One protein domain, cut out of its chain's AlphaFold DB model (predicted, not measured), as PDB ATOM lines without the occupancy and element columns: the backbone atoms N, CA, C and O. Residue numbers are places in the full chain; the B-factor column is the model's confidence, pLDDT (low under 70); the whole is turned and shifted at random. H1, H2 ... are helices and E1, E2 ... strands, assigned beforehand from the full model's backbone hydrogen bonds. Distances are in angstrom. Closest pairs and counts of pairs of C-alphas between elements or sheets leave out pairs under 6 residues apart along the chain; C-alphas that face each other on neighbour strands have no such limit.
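This is residues 4 to 91 of the 97 residues of an uncharacterized protein of Novosphingobium aromaticivorans (strain ATCC 700278 / DSM 12444 / CCUG 56034 / CIP 105152 / NBRC 16084 / F199) (UniProt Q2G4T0). A narrow sheet, built on the long hairpin of E2 and E3 with the short E1 along E2, has H1 packed along E3 and H3 over E2, while H2 packs crosswise on H1. After E3 a long, loosely placed tail leads away, and residues 86 to 91, of which 88 to 91 belong to H4, stick out. The printed part has 88 residues with four named helices and three named strands, in the order H1 H2 H3 E1 E2 E3 H4. The sheet runs E1 E2 E3, antiparallel, and the class is mixed, helices and strands. The whole is compact, with a radius of gyration of the C-alphas of 12.9 A and spans of 36 by 30 by 21 A.

E3, residues 61 to 69, is 24.6 A long and begins at C-alpha 61 (180.812, 120.906, 142.301). E2, residues 51 to 58, is 23.3 A long, and E1, residues 44 to 47, is 9.9 A long. H1, residues 7 to 16, is 14.1 A long and begins at C-alpha 7 (166.435, 116.481, 147.820). H2, residues 22 to 29, is 10.5 A long, and H3, residues 32 to 39, is 10.6 A long. H4, residues 88 to 91, is 5.3 A long and ends at C-alpha 91 (159.818, 148.456, 138.584).

E1, E2 and E3 form a meander, each strand the antiparallel neighbour of the one before. In the hairpin of E2 and E3, N 54 and O 66 are 2.9 A apart; in that of E1 and E2, N 45 and O 53 are 3.0 A apart, both within hydrogen-bond range. Residues 4 to 5 pair in parallel with residues 63 to 64 of E3. H1 and H3 are on one face of the sheet, two layers, helices over strands. H1 has a height over the sheet of 5.2 A and lies only just over E3, on which 3 of its C-alphas fall; it runs along the strands, at 17 degrees to E3 on the local plane. Its closest C-alphas to E3 are those of Ala 9 and Thr 66, 4.1 A apart. H3 lies over E2 at a height over the sheet of 8.6 A, slantwise to the strands, at 39 degrees to E2 on the local plane. H1 and H2 touch, about perpendicular at 86 degrees, the closest C-alphas being those of Val 10 and Val 25, 6.1 A apart. H2 only grazes the sheet, with residues 26 to 29, and meets H3 only through their link. H1 and H3 are apart. H4 is not on the sheet. In H1, H2 and H3 every O i to N i+4 pair is within hydrogen-bond range; H4 is too short for such a pair.

The C-alphas of His 59 and Ser 89, the two farthest apart, are 40.1 A apart. The printed part has no cut. The link from E3 to H4, residues 70 to 87, is long, and the other links are tight. Mean pLDDT of the printed part is 81.2, and residues 71 to 91 are under 70.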
ATOM      1  N   HIS A   4     174.479 119.441 140.881       93.69
ATOM      2  CA  HIS A   4     173.581 118.549 141.598       93.69
ATOM      3  C   HIS A   4     172.401 119.328 142.176       93.69
ATOM      4  O   HIS A   4     172.485 120.530 142.432       93.69
ATOM      5  N   VAL A   5     171.297 118.630 142.405       93.06
ATOM      6  CA  VAL A   5     170.103 119.181 143.044       93.06
ATOM      7  C   VAL A   5     169.895 118.405 144.335       93.06
ATOM      8  O   VAL A   5     169.852 117.177 144.306       93.06
ATOM      9  N   SER A   6     169.821 119.098 145.472       94.31
ATOM     10  CA  SER A   6     169.554 118.429 146.744       94.31
ATOM     11  C   SER A   6     168.086 118.001 146.828       94.31
ATOM     12  O   SER A   6     167.199 118.698 146.330       94.31
ATOM     13  N   ASN A   7     167.813 116.893 147.523       93.62
ATOM     14  CA  ASN A   7     166.435 116.481 147.820       93.62
ATOM     15  C   ASN A   7     165.673 117.595 148.550       93.62
ATOM     16  O   ASN A   7     164.541 117.897 148.197       93.62
ATOM     17  N   HIS A   8     166.345 118.291 149.471       93.06
ATOM     18  CA  HIS A   8     165.770 119.437 150.169       93.06
ATOM     19  C   HIS A   8     165.316 120.552 149.214       93.06
ATOM     20  O   HIS A   8     164.249 121.129 149.407       93.06
ATOM     21  N   ALA A   9     166.095 120.870 148.176       92.06
ATOM     22  CA  ALA A   9     165.713 121.883 147.197       92.06
ATOM     23  C   ALA A   9     164.484 121.459 146.383       92.06
ATOM     24  O   ALA A   9     163.629 122.298 146.105       92.06
ATOM     25  N   VAL A  10     164.383 120.170 146.043       94.94
ATOM     26  CA  VAL A  10     163.208 119.599 145.368       94.94
ATOM     27  C   VAL A  10     161.977 119.710 146.262       94.94
ATOM     28  O   VAL A  10     160.971 120.266 145.831       94.94
ATOM     29  N   ASP A  11     162.076 119.262 147.514       94.31
ATOM     30  CA  ASP A  11     160.967 119.298 148.472       94.31
ATOM     31  C   ASP A  11     160.476 120.741 148.678       94.31
ATOM     32  O   ASP A  11     159.288 121.024 148.557       94.31
ATOM     33  N   ARG A  12     161.398 121.696 148.870       92.12
ATOM     34  CA  ARG A  12     161.049 123.118 149.013       92.12
ATOM     35  C   ARG A  12     160.413 123.716 147.769       92.12
ATOM     36  O   ARG A  12     159.539 124.569 147.907       92.12
ATOM     37  N   PHE A  13     160.838 123.307 146.579       91.62
ATOM     38  CA  PHE A  13     160.211 123.763 145.345       91.62
ATOM     39  C   PHE A  13     158.757 123.280 145.268       91.62
ATOM     40  O   PHE A  13     157.867 124.090 145.017       91.62
ATOM     41  N   ILE A  14     158.516 121.997 145.545       93.00
ATOM     42  CA  ILE A  14     157.173 121.400 145.517       93.00
ATOM     43  C   ILE A  14     156.266 122.059 146.562       93.00
ATOM     44  O   ILE A  14     155.147 122.455 146.252       93.00
ATOM     45  N   GLU A  15     156.768 122.222 147.788       90.50
ATOM     46  CA  GLU A  15     156.010 122.790 148.907       90.50
ATOM     47  C   GLU A  15     155.680 124.277 148.730       90.50
ATOM     48  O   GLU A  15     154.630 124.729 149.182       90.50
ATOM     49  N   ARG A  16     156.607 125.068 148.170       86.44
ATOM     50  CA  ARG A  16     156.572 126.540 148.294       86.44
ATOM     51  C   ARG A  16     156.481 127.291 146.977       86.44
ATOM     52  O   ARG A  16     156.238 128.494 147.009       86.44
ATOM     53  N   ILE A  17     156.736 126.629 145.851       87.12
ATOM     54  CA  ILE A  17     156.749 127.263 144.531       87.12
ATOM     55  C   ILE A  17     155.618 126.718 143.669       87.12
ATOM     56  O   ILE A  17     154.773 127.486 143.221       87.12
ATOM     57  N   GLU A  18     155.621 125.412 143.405       88.12
ATOM     58  CA  GLU A  18     154.656 124.769 142.512       88.12
ATOM     59  C   GLU A  18     154.637 123.255 142.756       88.12
ATOM     60  O   GLU A  18     155.687 122.609 142.707       88.12
ATOM     61  N   SER A  19     153.448 122.686 142.978       91.81
ATOM     62  CA  SER A  19     153.272 121.244 143.182       91.81
ATOM     63  C   SER A  19     153.408 120.497 141.854       91.81
ATOM     64  O   SER A  19     152.491 120.497 141.034       91.81
ATOM     65  N   LEU A  20     154.573 119.887 141.633       92.94
ATOM     66  CA  LEU A  20     154.923 119.140 140.425       92.94
ATOM     67  C   LEU A  20     155.544 117.782 140.774       92.94
ATOM     68  O   LEU A  20     156.077 117.613 141.877       92.94
ATOM     69  N   PRO A  21     155.561 116.826 139.827       95.62
ATOM     70  CA  PRO A  21     156.329 115.598 139.977       95.62
ATOM     71  C   PRO A  21     157.811 115.888 140.257       95.62
ATOM     72  O   PRO A  21     158.421 116.757 139.628       95.62
ATOM     73  N   ARG A  22     158.421 115.124 141.175       95.12
ATOM     74  CA  ARG A  22     159.833 115.296 141.586       95.12
ATOM     75  C   ARG A  22     160.794 115.337 140.396       95.12
ATOM     76  O   ARG A  22     161.701 116.163 140.373       95.12
ATOM     77  N   GLU A  23     160.590 114.464 139.419       94.94
ATOM     78  CA  GLU A  23     161.426 114.355 138.217       94.94
ATOM     79  C   GLU A  23     161.425 115.652 137.401       94.94
ATOM     80  O   GLU A  23     162.478 116.123 136.966       94.94
ATOM     81  N   GLU A  24     160.261 116.290 137.268       94.62
ATOM     82  CA  GLU A  24     160.127 117.560 136.563       94.62
ATOM     83  C   GLU A  24     160.827 118.692 137.324       94.62
ATOM     84  O   GLU A  24     161.534 119.513 136.734       94.62
ATOM     85  N   VAL A  25     160.705 118.707 138.652       93.81
ATOM     86  CA  VAL A  25     161.401 119.678 139.503       93.81
ATOM     87  C   VAL A  25     162.916 119.528 139.378       93.81
ATOM     88  O   VAL A  25     163.620 120.524 139.200       93.81
ATOM     89  N   VAL A  26     163.436 118.298 139.392       95.06
ATOM     90  CA  VAL A  26     164.864 118.033 139.169       95.06
ATOM     91  C   VAL A  26     165.296 118.515 137.784       95.06
ATOM     92  O   VAL A  26     166.329 119.180 137.668       95.06
ATOM     93  N   ALA A  27     164.511 118.252 136.736       93.69
ATOM     94  CA  ALA A  27     164.806 118.721 135.382       93.69
ATOM     95  C   ALA A  27     164.856 120.259 135.298       93.69
ATOM     96  O   ALA A  27     165.757 120.819 134.667       93.69
ATOM     97  N   ARG A  28     163.948 120.960 135.988       92.56
ATOM     98  CA  ARG A  28     163.940 122.430 136.065       92.56
ATOM     99  C   ARG A  28     165.146 122.973 136.838       92.56
ATOM    100  O   ARG A  28     165.830 123.871 136.344       92.56
ATOM    101  N   LEU A  29     165.450 122.407 138.009       92.25
ATOM    102  CA  LEU A  29     166.563 122.829 138.876       92.25
ATOM    103  C   LEU A  29     167.951 122.452 138.332       92.25
ATOM    104  O   LEU A  29     168.949 123.055 138.715       92.25
ATOM    105  N   SER A  30     168.033 121.494 137.408       93.62
ATOM    106  CA  SER A  30     169.267 121.112 136.700       93.62
ATOM    107  C   SER A  30     169.323 121.616 135.246       93.62
ATOM    108  O   SER A  30     170.229 121.258 134.476       93.62
ATOM    109  N   GLY A  31     168.357 122.460 134.870       92.06
ATOM    110  CA  GLY A  31     168.147 122.949 133.513       92.06
ATOM    111  C   GLY A  31     169.197 123.950 133.024       92.06
ATOM    112  O   GLY A  31     170.153 124.314 133.714       92.06
ATOM    113  N   ARG A  32     169.005 124.435 131.789       91.19
ATOM    114  CA  ARG A  32     169.962 125.320 131.092       91.19
ATOM    115  C   ARG A  32     170.293 126.589 131.882       91.19
ATOM    116  O   ARG A  32     171.462 126.955 131.948       91.19
ATOM    117  N   ALA A  33     169.295 127.214 132.511       89.38
ATOM    118  CA  ALA A  33     169.482 128.427 133.309       89.38
ATOM    119  C   ALA A  33     170.435 128.199 134.495       89.38
ATOM    120  O   ALA A  33     171.370 128.969 134.691       89.38
ATOM    121  N   PHE A  34     170.268 127.096 135.228       91.88
ATOM    122  CA  PHE A  34     171.148 126.747 136.342       91.88
ATOM    123  C   PHE A  34     172.554 126.389 135.882       91.88
ATOM    124  O   PHE A  34     173.532 126.831 136.475       91.88
ATOM    125  N   ARG A  35     172.680 125.642 134.782       92.56
ATOM    126  CA  ARG A  35     173.997 125.338 134.209       92.56
ATOM    127  C   ARG A  35     174.724 126.606 133.764       92.56
ATOM    128  O   ARG A  35     175.930 126.703 133.968       92.56
ATOM    129  N   ALA A  36     174.017 127.571 133.176       92.31
ATOM    130  CA  ALA A  36     174.586 128.867 132.814       92.31
ATOM    131  C   ALA A  36     175.002 129.665 134.061       92.31
ATOM    132  O   ALA A  36     176.130 130.147 134.117       92.31
ATOM    133  N   ALA A  37     174.145 129.714 135.085       90.50
ATOM    134  CA  ALA A  37     174.437 130.350 136.369       90.50
ATOM    135  C   ALA A  37     175.709 129.780 137.019       90.50
ATOM    136  O   ALA A  37     176.580 130.531 137.449       90.50
ATOM    137  N   VAL A  38     175.869 128.454 136.996       92.38
ATOM    138  CA  VAL A  38     177.072 127.771 137.488       92.38
ATOM    139  C   VAL A  38     178.332 128.180 136.726       92.38
ATOM    140  O   VAL A  38     179.381 128.359 137.342       92.38
ATOM    141  N   ARG A  39     178.257 128.348 135.398       90.19
ATOM    142  CA  ARG A  39     179.419 128.752 134.578       90.19
ATOM    143  C   ARG A  39     179.922 130.150 134.920       90.19
ATOM    144  O   ARG A  39     181.120 130.379 134.846       90.19
ATOM    145  N   VAL A  40     179.021 131.057 135.293       89.12
ATOM    146  CA  VAL A  40     179.367 132.435 135.682       89.12
ATOM    147  C   VAL A  40     179.603 132.586 137.190       89.12
ATOM    148  O   VAL A  40     179.790 133.697 137.673       89.12
ATOM    149  N   GLY A  41     179.571 131.487 137.955       86.50
ATOM    150  CA  GLY A  41     179.761 131.510 139.409       86.50
ATOM    151  C   GLY A  41     178.607 132.157 140.182       86.50
ATOM    152  O   GLY A  41     178.783 132.581 141.325       86.50
ATOM    153  N   ALA A  42     177.415 132.246 139.586       87.50
ATOM    154  CA  ALA A  42     176.254 132.827 140.243       87.50
ATOM    155  C   ALA A  42     175.784 131.940 141.399       87.50
ATOM    156  O   ALA A  42     175.670 130.721 141.280       87.50
ATOM    157  N   ARG A  43     175.468 132.559 142.535       86.88
ATOM    158  CA  ARG A  43     174.969 131.845 143.719       86.88
ATOM    159  C   ARG A  43     173.445 131.811 143.803       86.88
ATOM    160  O   ARG A  43     172.903 131.098 144.642       86.88
ATOM    161  N   ILE A  44     172.757 132.575 142.952       87.00
ATOM    162  CA  ILE A  44     171.295 132.673 142.925       87.00
ATOM    163  C   ILE A  44     170.782 132.602 141.500       87.00
ATOM    164  O   ILE A  44     171.318 133.250 140.604       87.00
ATOM    165  N   VAL A  45     169.685 131.870 141.330       88.31
ATOM    166  CA  VAL A  45     168.871 131.869 140.114       88.31
ATOM    167  C   VAL A  45     167.463 132.312 140.486       88.31
ATOM    168  O   VAL A  45     166.856 131.750 141.397       88.31
ATOM    169  N   ARG A  46     166.946 133.343 139.813       86.31
ATOM    170  CA  ARG A  46     165.580 133.844 140.027       86.31
ATOM    171  C   ARG A  46     164.602 133.134 139.095       86.31
ATOM    172  O   ARG A  46     164.885 132.976 137.912       86.31
ATOM    173  N   PHE A  47     163.438 132.789 139.628       82.50
ATOM    174  CA  PHE A  47     162.239 132.412 138.891       82.50
ATOM    175  C   PHE A  47     161.264 133.587 138.972       82.50
ATOM    176  O   PHE A  47     160.671 133.788 140.036       82.50
ATOM    177  N   PRO A  48     161.131 134.396 137.908       74.12
ATOM    178  CA  PRO A  48     160.284 135.585 137.935       74.12
ATOM    179  C   PRO A  48     158.868 135.272 138.438       74.12
ATOM    180  O   PRO A  48     158.213 134.377 137.903       74.12
ATOM    181  N   GLY A  49     158.423 135.976 139.485       73.12
ATOM    182  CA  GLY A  49     157.079 135.844 140.055       73.12
ATOM    183  C   GLY A  49     156.841 134.569 140.867       73.12
ATOM    184  O   GLY A  49     155.703 134.286 141.228       73.12
ATOM    185  N   ARG A  50     157.883 133.774 141.130       79.69
ATOM    186  CA  ARG A  50     157.770 132.465 141.792       79.69
ATOM    187  C   ARG A  50     158.703 132.355 142.989       79.69
ATOM    188  O   ARG A  50     158.269 132.084 144.105       79.69
ATOM    189  N   GLY A  51     159.996 132.589 142.784       85.81
ATOM    190  CA  GLY A  51     160.979 132.410 143.845       85.81
ATOM    191  C   GLY A  51     162.419 132.495 143.382       85.81
ATOM    192  O   GLY A  51     162.729 132.979 142.297       85.81
ATOM    193  N   ARG A  52     163.334 132.023 144.221       87.00
ATOM    194  CA  ARG A  52     164.769 131.993 143.947       87.00
ATOM    195  C   ARG A  52     165.363 130.682 144.423       87.00
ATOM    196  O   ARG A  52     165.041 130.212 145.508       87.00
ATOM    197  N   ALA A  53     166.263 130.119 143.639       89.94
ATOM    198  CA  ALA A  53     167.064 128.980 144.044       89.94
ATOM    199  C   ALA A  53     168.469 129.425 144.439       89.94
ATOM    200  O   ALA A  53     169.061 130.299 143.799       89.94
ATOM    201  N   VAL A  54     168.996 128.788 145.477       90.25
ATOM    202  CA  VAL A  54     170.338 129.041 145.997       90.25
ATOM    203  C   VAL A  54     171.281 127.931 145.559       90.25
ATOM    204  O   VAL A  54     170.985 126.750 145.737       90.25
ATOM    205  N   ILE A  55     172.435 128.330 145.032       90.88
ATOM    206  CA  ILE A  55     173.516 127.444 144.611       90.88
ATOM    207  C   ILE A  55     174.679 127.592 145.594       90.88
ATOM    208  O   ILE A  55     175.241 128.678 145.756       90.88
ATOM    209  N   ALA A  56     175.048 126.488 146.237       89.06
ATOM    210  CA  ALA A  56     176.281 126.366 147.001       89.06
ATOM    211  C   ALA A  56     177.366 125.714 146.138       89.06
ATOM    212  O   ALA A  56     177.077 124.870 145.292       89.06
ATOM    213  N   TYR A  57     178.617 126.095 146.371       88.56
ATOM    214  CA  TYR A  57     179.778 125.555 145.669       88.56
ATOM    215  C   TYR A  57     180.675 124.857 146.684       88.56
ATOM    216  O   TYR A  57     180.984 125.444 147.721       88.56
ATOM    217  N   ASN A  58     181.080 123.622 146.395       83.69
ATOM    218  CA  ASN A  58     181.981 122.854 147.247       83.69
ATOM    219  C   ASN A  58     182.921 121.993 146.394       83.69
ATOM    220  O   ASN A  58     182.450 121.359 145.463       83.69
ATOM    221  N   HIS A  59     184.226 121.979 146.690       77.56
ATOM    222  CA  HIS A  59     185.245 121.104 146.076       77.56
ATOM    223  C   HIS A  59     185.034 120.750 144.582       77.56
ATOM    224  O   HIS A  59     185.099 119.589 144.187       77.56
ATOM    225  N   GLY A  60     184.772 121.747 143.730       83.94
ATOM    226  CA  GLY A  60     184.621 121.543 142.281       83.94
ATOM    227  C   GLY A  60     183.236 121.083 141.808       83.94
ATOM    228  O   GLY A  60     183.092 120.738 140.634       83.94
ATOM    229  N   CYS A  61     182.212 121.114 142.664       87.50
ATOM    230  CA  CYS A  61     180.812 120.906 142.301       87.50
ATOM    231  C   CYS A  61     179.922 122.089 142.719       87.50
ATOM    232  O   CYS A  61     180.234 122.852 143.637       87.50
ATOM    233  N   ALA A  62     178.799 122.239 142.016       89.88
ATOM    234  CA  ALA A  62     177.720 123.146 142.381       89.88
ATOM    235  C   ALA A  62     176.495 122.340 142.824       89.88
ATOM    236  O   ALA A  62     176.148 121.339 142.197       89.88
ATOM    237  N   VAL A  63     175.820 122.786 143.879       90.88
ATOM    238  CA  VAL A  63     174.631 122.128 144.426       90.88
ATOM    239  C   VAL A  63     173.522 123.152 144.612       90.88
ATOM    240  O   VAL A  63     173.713 124.152 145.303       90.88
ATOM    241  N   VAL A  64     172.345 122.902 144.038       88.06
ATOM    242  CA  VAL A  64     171.134 123.642 144.408       88.06
ATOM    243  C   VAL A  64     170.710 123.168 145.791       88.06
ATOM    244  O   VAL A  64     170.304 122.018 145.948       88.06
ATOM    245  N   VAL A  65     170.850 124.027 146.799       88.44
ATOM    246  CA  VAL A  65     170.665 123.637 148.206       88.44
ATOM    247  C   VAL A  65     169.268 123.924 148.725       88.44
ATOM    248  O   VAL A  65     168.773 123.170 149.555       88.44
ATOM    249  N   THR A  66     168.621 124.985 148.243       86.94
ATOM    250  CA  THR A  66     167.271 125.354 148.670       86.94
ATOM    251  C   THR A  66     166.581 126.242 147.640       86.94
ATOM    252  O   THR A  66     167.239 126.862 146.796       86.94
ATOM    253  N   VAL A  67     165.255 126.313 147.736       85.62
ATOM    254  CA  VAL A  67     164.403 127.195 146.941       85.62
ATOM    255  C   VAL A  67     163.519 128.001 147.885       85.62
ATOM    256  O   VAL A  67     162.913 127.469 148.814       85.62
ATOM    257  N   LEU A  68     163.489 129.306 147.659       85.44
ATOM    258  CA  LEU A  68     162.812 130.288 148.486       85.44
ATOM    259  C   LEU A  68     161.699 130.948 147.665       85.44
ATOM    260  O   LEU A  68     161.987 131.388 146.550       85.44
ATOM    261  N   PRO A  69     160.458 131.043 148.170       82.75
ATOM    262  CA  PRO A  69     159.425 131.833 147.509       82.75
ATOM    263  C   PRO A  69     159.815 133.315 147.480       82.75
ATOM    264  O   PRO A  69     160.555 133.802 148.337       82.75
ATOM    265  N   GLU A  70     159.340 134.040 146.467       75.00
ATOM    266  CA  GLU A  70     159.620 135.480 146.330       75.00
ATOM    267  C   GLU A  70     158.888 136.308 147.402       75.00
ATOM    268  O   GLU A  70     159.344 137.387 147.778       75.00
ATOM    269  N   LEU A  71     157.797 135.763 147.947       69.62
ATOM    270  CA  LEU A  71     156.964 136.367 148.981       69.62
ATOM    271  C   LEU A  71     157.087 135.588 150.303       69.62
ATOM    272  O   LEU A  71     157.272 134.374 150.307       69.62
ATOM    273  N   GLY A  72     156.960 136.288 151.435       62.69
ATOM    274  CA  GLY A  72     156.840 135.663 152.762       62.69
ATOM    275  C   GLY A  72     158.144 135.426 153.534       62.69
ATOM    276  O   GLY A  72     158.087 134.922 154.652       62.69
ATOM    277  N   ILE A  73     159.310 135.815 153.001       62.12
ATOM    278  CA  ILE A  73     160.580 135.777 153.748       62.12
ATOM    279  C   ILE A  73     161.021 137.204 154.097       62.12
ATOM    280  O   ILE A  73     161.334 137.974 153.182       62.12
ATOM    281  N   PRO A  74     161.100 137.563 155.397       61.56
ATOM    282  CA  PRO A  74     161.597 138.862 155.840       61.56
ATOM    283  C   PRO A  74     162.954 139.182 155.218       61.56
ATOM    284  O   PRO A  74     163.855 138.348 155.276       61.56
ATOM    285  N   GLN A  75     163.113 140.390 154.661       60.09
ATOM    286  CA  GLN A  75     164.345 140.849 153.992       60.09
ATOM    287  C   GLN A  75     165.614 140.689 154.848       60.09
ATOM    288  O   GLN A  75     166.705 140.480 154.326       60.09
ATOM    289  N   THR A  76     165.454 140.707 156.168       58.47
ATOM    290  CA  THR A  76     166.510 140.512 157.167       58.47
ATOM    291  C   THR A  76     167.106 139.105 157.185       58.47
ATOM    292  O   THR A  76     168.253 138.943 157.589       58.47
ATOM    293  N   LEU A  77     166.363 138.091 156.731       59.78
ATOM    294  CA  LEU A  77     166.833 136.704 156.646       59.78
ATOM    295  C   LEU A  77     167.534 136.400 155.316       59.78
ATOM    296  O   LEU A  77     167.979 135.273 155.091       59.78
ATOM    297  N   TRP A  78     167.639 137.386 154.421       61.84
ATOM    298  CA  TRP A  78     168.289 137.197 153.134       61.84
ATOM    299  C   TRP A  78     169.802 137.325 153.299       61.84
ATOM    300  O   TRP A  78     170.279 138.290 153.904       61.84
ATOM    301  N   PRO A  79     170.592 136.400 152.727       60.53
ATOM    302  CA  PRO A  79     172.035 136.569 152.689       60.53
ATOM    303  C   PRO A  79     172.382 137.905 152.019       60.53
ATOM    304  O   PRO A  79     171.804 138.246 150.992       60.53
ATOM    305  N   ARG A  80     173.348 138.666 152.547       60.34
ATOM    306  CA  ARG A  80     173.710 139.987 151.983       60.34
ATOM    307  C   ARG A  80     174.105 139.938 150.501       60.34
ATOM    308  O   ARG A  80     173.848 140.878 149.761       60.34
ATOM    309  N   TRP A  81     174.675 138.821 150.054       61.09
ATOM    310  CA  TRP A  81     175.032 138.572 148.652       61.09
ATOM    311  C   TRP A  81     173.840 138.157 147.774       61.09
ATOM    312  O   TRP A  81     173.991 138.013 146.565       61.09
ATOM    313  N   ALA A  82     172.658 137.948 148.360       56.34
ATOM    314  CA  ALA A  82     171.479 137.474 147.654       56.34
ATOM    315  C   ALA A  82     170.728 138.561 146.878       56.34
ATOM    316  O   ALA A  82     169.767 138.221 146.185       56.34
ATOM    317  N   GLY A  83     171.154 139.827 147.023       54.28
ATOM    318  CA  GLY A  83     170.590 141.010 146.374       54.28
ATOM    319  C   GLY A  83     169.072 141.001 146.463       54.28
ATOM    320  O   GLY A  83     168.459 140.524 145.515       54.28
ATOM    321  N   GLY A  84     168.517 141.423 147.611       52.28
ATOM    322  CA  GLY A  84     167.124 141.244 148.068       52.28
ATOM    323  C   GLY A  84     165.995 141.491 147.045       52.28
ATOM    324  O   GLY A  84     166.211 141.605 145.840       52.28
ATOM    325  N   PRO A  85     164.720 141.509 147.455       51.53
ATOM    326  CA  PRO A  85     163.652 141.884 146.530       51.53
ATOM    327  C   PRO A  85     163.986 143.251 145.920       51.53
ATOM    328  O   PRO A  85     164.306 144.179 146.661       51.53
ATOM    329  N   VAL A  86     163.958 143.371 144.588       49.25
ATOM    330  CA  VAL A  86     163.973 144.701 143.966       49.25
ATOM    331  C   VAL A  86     162.664 145.341 144.423       49.25
ATOM    332  O   VAL A  86     161.613 144.743 144.173       49.25
ATOM    333  N   PRO A  87     162.691 146.451 145.180       44.16
ATOM    334  CA  PRO A  87     161.463 147.041 145.685       44.16
ATOM    335  C   PRO A  87     160.547 147.359 144.501       44.16
ATOM    336  O   PRO A  87     160.998 147.868 143.478       44.16
ATOM    337  N   VAL A  88     159.258 147.033 144.625       50.22
ATOM    338  CA  VAL A  88     158.263 147.209 143.547       50.22
ATOM    339  C   VAL A  88     158.187 148.675 143.089       50.22
ATOM    340  O   VAL A  88     157.911 148.944 141.925       50.22
ATOM    341  N   SER A  89     158.562 149.622 143.956       47.28
ATOM    342  CA  SER A  89     158.717 151.044 143.625       47.28
ATOM    343  C   SER A  89     159.810 151.358 142.590       47.28
ATOM    344  O   SER A  89     159.817 152.459 142.054       47.28
ATOM    345  N   GLN A  90     160.707 150.420 142.266       43.16
ATOM    346  CA  GLN A  90     161.727 150.567 141.214       43.16
ATOM    347  C   GLN A  90     161.363 149.879 139.887       43.16
ATOM    348  O   GLN A  90     162.070 150.060 138.897       43.16
ATOM    349  N   ILE A  91     160.261 149.122 139.824       47.72
ATOM    350  CA  ILE A  91     159.818 148.456 138.584       47.72
ATOM    351  C   ILE A  91     159.183 149.471 137.608       47.72
ATOM    352  O   ILE A  91     159.222 149.267 136.400       47.72
TER     353      ILE A  91